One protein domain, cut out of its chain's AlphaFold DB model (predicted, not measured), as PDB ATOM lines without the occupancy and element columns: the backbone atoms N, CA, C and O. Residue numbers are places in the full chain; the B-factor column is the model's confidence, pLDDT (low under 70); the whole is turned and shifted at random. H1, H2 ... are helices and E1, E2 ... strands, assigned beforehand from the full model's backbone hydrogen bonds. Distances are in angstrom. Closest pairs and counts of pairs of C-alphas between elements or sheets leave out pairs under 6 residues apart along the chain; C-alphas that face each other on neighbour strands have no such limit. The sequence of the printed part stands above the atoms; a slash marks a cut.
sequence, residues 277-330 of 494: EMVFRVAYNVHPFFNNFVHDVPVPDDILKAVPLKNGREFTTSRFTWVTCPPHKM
ATOM      1  N   GLU A 277     207.969 150.973 160.868       70.44
ATOM      2  CA  GLU A 277     206.587 150.710 160.453       70.44
ATOM      3  C   GLU A 277     206.084 149.324 160.865       70.44
ATOM      4  O   GLU A 277     204.948 149.198 161.311       70.44
ATOM      5  N   MET A 278     206.895 148.274 160.715       68.50
ATOM      6  CA  MET A 278     206.494 146.918 161.096       68.50
ATOM      7  C   MET A 278     206.408 146.766 162.617       68.50
ATOM      8  O   MET A 278     205.491 146.109 163.106       68.50
ATOM      9  N   VAL A 279     207.291 147.432 163.371       74.25
ATOM     10  CA  VAL A 279     207.185 147.529 164.836       74.25
ATOM     11  C   VAL A 279     205.890 148.246 165.234       74.25
ATOM     12  O   VAL A 279     205.150 147.728 166.068       74.25
ATOM     13  N   PHE A 280     205.562 149.377 164.598       74.19
ATOM     14  CA  PHE A 280     204.309 150.104 164.835       74.19
ATOM     15  C   PHE A 280     203.078 149.245 164.501       74.19
ATOM     16  O   PHE A 280     202.168 149.117 165.319       74.19
ATOM     17  N   ARG A 281     203.059 148.596 163.329       74.00
ATOM     18  CA  ARG A 281     201.959 147.722 162.893       74.00
ATOM     19  C   ARG A 281     201.718 146.576 163.879       74.00
ATOM     20  O   ARG A 281     200.572 146.332 164.241       74.00
ATOM     21  N   VAL A 282     202.776 145.929 164.376       73.00
ATOM     22  CA  VAL A 282     202.665 144.881 165.406       73.00
ATOM     23  C   VAL A 282     202.187 145.455 166.746       73.00
ATOM     24  O   VAL A 282     201.255 144.910 167.333       73.00
ATOM     25  N   ALA A 283     202.764 146.567 167.214       74.50
ATOM     26  CA  ALA A 283     202.414 147.181 168.500       74.50
ATOM     27  C   ALA A 283     200.950 147.654 168.569       74.50
ATOM     28  O   ALA A 283     200.312 147.523 169.611       74.50
ATOM     29  N   TYR A 284     200.408 148.155 167.457       73.38
ATOM     30  CA  TYR A 284     199.022 148.616 167.344       73.38
ATOM     31  C   TYR A 284     198.086 147.595 166.665       73.38
ATOM     32  O   TYR A 284     196.978 147.955 166.282       73.38
ATOM     33  N   ASN A 285     198.481 146.324 166.501       76.88
ATOM     34  CA  ASN A 285     197.661 145.270 165.867       76.88
ATOM     35  C   ASN A 285     197.097 145.643 164.466       76.88
ATOM     36  O   ASN A 285     196.023 145.185 164.055       76.88
ATOM     37  N   VAL A 286     197.805 146.508 163.732       82.62
ATOM     38  CA  VAL A 286     197.418 146.987 162.400       82.62
ATOM     39  C   VAL A 286     197.883 145.987 161.350       82.62
ATOM     40  O   VAL A 286     199.077 145.719 161.215       82.62
ATOM     41  N   HIS A 287     196.946 145.454 160.573       80.00
ATOM     42  CA  HIS A 287     197.210 144.417 159.578       80.00
ATOM     43  C   HIS A 287     196.442 144.677 158.270       80.00
ATOM     44  O   HIS A 287     195.456 145.417 158.271       80.00
ATOM     45  N   PRO A 288     196.882 144.114 157.131       78.75
ATOM     46  CA  PRO A 288     196.138 144.208 155.879       78.75
ATOM     47  C   PRO A 288     194.923 143.264 155.875       78.75
ATOM     48  O   PRO A 288     195.015 142.103 156.274       78.75
ATOM     49  N   PHE A 289     193.792 143.747 155.363       75.62
ATOM     50  CA  PHE A 289     192.563 142.987 155.131       75.62
ATOM     51  C   PHE A 289     191.901 143.499 153.844       75.62
ATOM     52  O   PHE A 289     191.622 144.689 153.727       75.62
ATOM     53  N   PHE A 290     191.710 142.624 152.848       73.44
ATOM     54  CA  PHE A 290     191.285 142.996 151.484       73.44
ATOM     55  C   PHE A 290     192.051 144.205 150.906       73.44
ATOM     56  O   PHE A 290     191.462 145.148 150.389       73.44
ATOM     57  N   ASN A 291     193.385 144.165 151.010       77.31
ATOM     58  CA  ASN A 291     194.324 145.212 150.574       77.31
ATOM     59  C   ASN A 291     194.221 146.573 151.303       77.31
ATOM     60  O   ASN A 291     194.983 147.482 150.997       77.31
ATOM     61  N   ASN A 292     193.340 146.698 152.300       80.62
ATOM     62  CA  ASN A 292     193.173 147.889 153.133       80.62
ATOM     63  C   ASN A 292     193.793 147.677 154.526       80.62
ATOM     64  O   ASN A 292     193.823 146.553 155.029       80.62
ATOM     65  N   PHE A 293     194.277 148.738 155.177       82.50
ATOM     66  CA  PHE A 293     194.786 148.643 156.551       82.50
ATOM     67  C   PHE A 293     193.645 148.667 157.568       82.50
ATOM     68  O   PHE A 293     192.802 149.570 157.550       82.50
ATOM     69  N   VAL A 294     193.645 147.686 158.474       82.56
ATOM     70  CA  VAL A 294     192.647 147.549 159.539       82.56
ATOM     71  C   VAL A 294     193.298 147.381 160.908       82.56
ATOM     72  O   VAL A 294     194.386 146.823 161.036       82.56
ATOM     73  N   HIS A 295     192.604 147.857 161.935       85.94
ATOM     74  CA  HIS A 295     192.977 147.769 163.340       85.94
ATOM     75  C   HIS A 295     191.858 147.052 164.100       85.94
ATOM     76  O   HIS A 295     190.737 147.557 164.198       85.94
ATOM     77  N   ASP A 296     192.161 145.850 164.596       83.25
ATOM     78  CA  ASP A 296     191.234 145.025 165.376       83.25
ATOM     79  C   ASP A 296     191.435 145.296 166.874       83.25
ATOM     80  O   ASP A 296     192.513 145.049 167.421       83.25
ATOM     81  N   VAL A 297     190.379 145.769 167.535       84.06
ATOM     82  CA  VAL A 297     190.327 146.098 168.967       84.06
ATOM     83  C   VAL A 297     189.326 145.163 169.651       84.06
ATOM     84  O   VAL A 297     188.209 145.022 169.148       84.06
ATOM     85  N   PRO A 298     189.659 144.527 170.790       84.75
ATOM     86  CA  PRO A 298     188.686 143.729 171.531       84.75
ATOM     87  C   PRO A 298     187.527 144.604 172.029       84.75
ATOM     88  O   PRO A 298     187.728 145.724 172.504       84.75
ATOM     89  N   VAL A 299     186.301 144.095 171.924       82.94
ATOM     90  CA  VAL A 299     185.114 144.747 172.491       82.94
ATOM     91  C   VAL A 299     185.212 144.699 174.025       82.94
ATOM     92  O   VAL A 299     185.460 143.621 174.561       82.94
ATOM     93  N   PRO A 300     185.015 145.820 174.748       86.31
ATOM     94  CA  PRO A 300     185.088 145.843 176.209       86.31
ATOM     95  C   PRO A 300     184.168 144.820 176.887       86.31
ATOM     96  O   PRO A 300     182.996 144.684 176.519       86.31
ATOM     97  N   ASP A 301     184.672 144.168 177.938       80.56
ATOM     98  CA  ASP A 301     183.973 143.087 178.647       80.56
ATOM     99  C   ASP A 301     182.579 143.482 179.152       80.56
ATOM    100  O   ASP A 301     181.689 142.641 179.225       80.56
ATOM    101  N   ASP A 302     182.354 144.750 179.499       81.12
ATOM    102  CA  ASP A 302     181.050 145.228 179.973       81.12
ATOM    103  C   ASP A 302     179.978 145.235 178.872       81.12
ATOM    104  O   ASP A 302     178.802 145.002 179.152       81.12
ATOM    105  N   ILE A 303     180.383 145.387 177.608       77.81
ATOM    106  CA  ILE A 303     179.504 145.207 176.447       77.81
ATOM    107  C   ILE A 303     179.294 143.704 176.192       77.81
ATOM    108  O   ILE A 303     178.158 143.262 176.019       77.81
ATOM    109  N   LEU A 304     180.355 142.889 176.273       79.62
ATOM    110  CA  LEU A 304     180.271 141.423 176.130       79.62
ATOM    111  C   LEU A 304     179.456 140.741 177.245       79.62
ATOM    112  O   LEU A 304     178.914 139.651 177.056       79.62
ATOM    113  N   LYS A 305     179.324 141.364 178.419       80.56
ATOM    114  CA  LYS A 305     178.412 140.918 179.484       80.56
ATOM    115  C   LYS A 305     176.947 141.104 179.078       80.56
ATOM    116  O   LYS A 305     176.165 140.185 179.315       80.56
ATOM    117  N   ALA A 306     176.614 142.230 178.442       75.06
ATOM    118  CA  ALA A 306     175.250 142.645 178.106       75.06
ATOM    119  C   ALA A 306     174.664 142.008 176.828       75.06
ATOM    120  O   ALA A 306     173.444 141.924 176.697       75.06
ATOM    121  N   VAL A 307     175.499 141.563 175.885       73.19
ATOM    122  CA  VAL A 307     175.057 140.942 174.619       73.19
ATOM    123  C   VAL A 307     174.890 139.419 174.792       73.19
ATOM    124  O   VAL A 307     175.765 138.793 175.382       73.19
ATOM    125  N   PRO A 308     173.813 138.775 174.289       69.12
ATOM    126  CA  PRO A 308     173.625 137.323 174.427       69.12
ATOM    127  C   PRO A 308     174.584 136.494 173.553       69.12
ATOM    128  O   PRO A 308     174.974 135.394 173.937       69.12
ATOM    129  N   LEU A 309     174.994 137.022 172.396       64.94
ATOM    130  CA  LEU A 309     175.970 136.407 171.492       64.94
ATOM    131  C   LEU A 309     177.396 136.808 171.893       64.94
ATOM    132  O   LEU A 309     177.759 137.979 171.824       64.94
ATOM    133  N   LYS A 310     178.201 135.822 172.306       70.38
ATOM    134  CA  LYS A 310     179.579 136.021 172.810       70.38
ATOM    135  C   LYS A 310     180.641 135.251 172.015       70.38
ATOM    136  O   LYS A 310     181.834 135.409 172.261       70.38
ATOM    137  N   ASN A 311     180.208 134.434 171.055       66.62
ATOM    138  CA  ASN A 311     181.055 133.508 170.314       66.62
ATOM    139  C   ASN A 311     181.304 134.041 168.899       66.62
ATOM    140  O   ASN A 311     180.357 134.305 168.163       66.62
ATOM    141  N   GLY A 312     182.574 134.150 168.505       68.56
ATOM    142  CA  GLY A 312     182.981 134.586 167.167       68.56
ATOM    143  C   GLY A 312     183.496 136.029 167.104       68.56
ATOM    144  O   GLY A 312     183.066 136.913 167.845       68.56
ATOM    145  N   ARG A 313     184.438 136.258 166.179       69.25
ATOM    146  CA  ARG A 313     185.197 137.514 166.024       69.25
ATOM    147  C   ARG A 313     184.312 138.746 165.822       69.25
ATOM    148  O   ARG A 313     184.681 139.830 166.248       69.25
ATOM    149  N   GLU A 314     183.154 138.585 165.186       67.44
ATOM    150  CA  GLU A 314     182.226 139.682 164.896       67.44
ATOM    151  C   GLU A 314     181.699 140.389 166.157       67.44
ATOM    152  O   GLU A 314     181.534 141.615 166.148       67.44
ATOM    153  N   PHE A 315     181.466 139.616 167.224       76.31
ATOM    154  CA  PHE A 315     180.926 140.090 168.500       76.31
ATOM    155  C   PHE A 315     182.032 140.467 169.488       76.31
ATOM    156  O   PHE A 315     181.849 141.382 170.284       76.31
ATOM    157  N   THR A 316     183.190 139.798 169.424       80.31
ATOM    158  CA  THR A 316     184.325 140.047 170.330       80.31
ATOM    159  C   THR A 316     185.313 141.101 169.832       80.31
ATOM    160  O   THR A 316     186.149 141.548 170.611       80.31
ATOM    161  N   THR A 317     185.252 141.507 168.557       81.00
ATOM    162  CA  THR A 317     186.235 142.415 167.936       81.00
ATOM    163  C   THR A 317     185.571 143.569 167.173       81.00
ATOM    164  O   THR A 317     184.840 143.373 166.197       81.00
ATOM    165  N   SER A 318     185.900 144.794 167.577       79.62
ATOM    166  CA  SER A 318     185.649 146.020 166.818       79.62
ATOM    167  C   SER A 318     186.762 146.227 165.797       79.62
ATOM    168  O   SER A 318     187.939 146.212 166.149       79.62
ATOM    169  N   ARG A 319     186.399 146.457 164.534       81.06
ATOM    170  CA  ARG A 319     187.350 146.718 163.447       81.06
ATOM    171  C   ARG A 319     187.279 148.170 163.009       81.06
ATOM    172  O   ARG A 319     186.219 148.631 162.591       81.06
ATOM    173  N   PHE A 320     188.418 148.847 163.040       82.31
ATOM    174  CA  PHE A 320     188.610 150.160 162.437       82.31
ATOM    175  C   PHE A 320     189.332 150.001 161.098       82.31
ATOM    176  O   PHE A 320     190.291 149.239 161.000       82.31
ATOM    177  N   THR A 321     188.882 150.728 160.077       80.81
ATOM    178  CA  THR A 321     189.470 150.735 158.730       80.81
ATOM    179  C   THR A 321     189.662 152.184 158.307       80.81
ATOM    180  O   THR A 321     188.707 152.960 158.345       80.81
ATOM    181  N   TRP A 322     190.871 152.564 157.891       82.69
ATOM    182  CA  TRP A 322     191.137 153.922 157.411       82.69
ATOM    183  C   TRP A 322     190.714 154.058 155.950       82.69
ATOM    184  O   TRP A 322     191.366 153.515 155.065       82.69
ATOM    185  N   VAL A 323     189.613 154.771 155.702       81.44
ATOM    186  CA  VAL A 323     189.073 154.976 154.351       81.44
ATOM    187  C   VAL A 323     189.805 156.123 153.658       81.44
ATOM    188  O   VAL A 323     189.651 157.277 154.044       81.44
ATOM    189  N   THR A 324     190.586 155.804 152.623       83.56
ATOM    190  CA  THR A 324     191.340 156.791 151.824       83.56
ATOM    191  C   THR A 324     190.645 157.199 150.521       83.56
ATOM    192  O   THR A 324     191.107 158.120 149.849       83.56
ATOM    193  N   CYS A 325     189.539 156.543 150.148       79.62
ATOM    194  CA  CYS A 325     188.814 156.796 148.898       79.62
ATOM    195  C   CYS A 325     187.463 157.519 149.115       79.62
ATOM    196  O   CYS A 325     186.903 157.469 150.212       79.62
ATOM    197  N   PRO A 326     186.893 158.170 148.079       73.94
ATOM    198  CA  PRO A 326     185.543 158.733 148.145       73.94
ATOM    199  C   PRO A 326     184.462 157.654 148.371       73.94
ATOM    200  O   PRO A 326     184.604 156.551 147.841       73.94
ATOM    201  N   PRO A 327     183.325 157.967 149.031       75.50
ATOM    202  CA  PRO A 327     182.281 156.984 149.350       75.50
ATOM    203  C   PRO A 327     181.790 156.139 148.165       75.50
ATOM    204  O   PRO A 327     181.624 154.930 148.295       75.50
ATOM    205  N   HIS A 328     181.634 156.744 146.981       72.00
ATOM    206  CA  HIS A 328     181.187 156.045 145.770       72.00
ATOM    207  C   HIS A 328     182.199 155.018 145.226       72.00
ATOM    208  O   HIS A 328     181.827 154.178 144.412       72.00
ATOM    209  N   LYS A 329     183.466 155.059 145.664       76.69
ATOM    210  CA  LYS A 329     184.499 154.078 145.297       76.69
ATOM    211  C   LYS A 329     184.670 152.958 146.322       76.69
ATOM    212  O   LYS A 329     185.305 151.960 145.999       76.69
ATOM    213  N   MET A 330     184.089 153.071 147.520       78.25
ATOM    214  CA  MET A 330     184.371 152.150 148.632       78.25
ATOM    215  C   MET A 330     184.163 150.671 148.279       78.25
ATOM    216  O   MET A 330     184.979 149.842 148.667       78.25
TER     217      MET A 330
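AT A GLANCE: This is residues 277 to 330 of the 494 residues of a protein of Fusarium pseudograminearum (strain CS3096) (UniProt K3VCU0). A narrow, strongly twisted sheet of three strands makes the middle of a loose, flat model, with H1 off one edge beside E1, and H2 and a short H3 in a loop past the end where E2 stops and E3 starts. Residues 325 to 330 stick out as a free tail. The printed part has 54 residues, ordered H1 E1 E2 H2 H3 E3, of mixed class; the sheet runs E1 - E2 - E3, antiparallel. It is loose, with a radius of gyration of the C-alphas of 13.9 A and spans of 35 by 33 by 15 A.

HOW THE PARTS SIT: Look first at E2, residues 292 to 298, the inner strand. Edge strand E1, residues 286 to 289, forms a hairpin with it: N 287 and O 294 are 2.9 A apart, within hydrogen-bond range. On the other edge you find E3, residues 317 to 321, antiparallel to E2 at 152 degrees, with N 297 and O 318 at 2.8 A. H1, residues 277 to 283, only grazes the sheet with residues 278 to 281; its closest C-alpha pair with E1 is Arg 281 and His 287, 6.7 A. H3, residues 313 to 316, only grazes it too; the closest C-alphas of E2 and H3, Pro 298 and Thr 316, are 5.8 A apart. H2, residues 301 to 306, is not on the sheet; it is close to H3 but not clearly touching, the closest C-alphas, Leu 304 and Thr 316, being 7.2 A apart. Every O i to N i+4 pair is within hydrogen-bond range in H1, 1 of 2 in H2, and H3 is too short for one.

IN THESE COORDINATES: Find C-alpha 277 at (206.587, 150.710, 160.453), where H1 begins; it runs 9.7 A. E1 spans 9.6 A, H2 8.8 A and H3 5.1 A. From C-alpha 292 at (193.173, 147.889, 153.133), E2 runs 19.4 A. E3 runs 12.8 A to C-alpha 321 at (189.470, 150.735, 158.730).

THE WHOLE: The C-alphas farthest apart, Glu 277 and Pro 308, are 38.2 A apart. The printed part has no cut and no long link. Mean pLDDT of the printed part is 77.2; look for values under 70 at residue 278, residues 308 to 309 and residues 311 to 314.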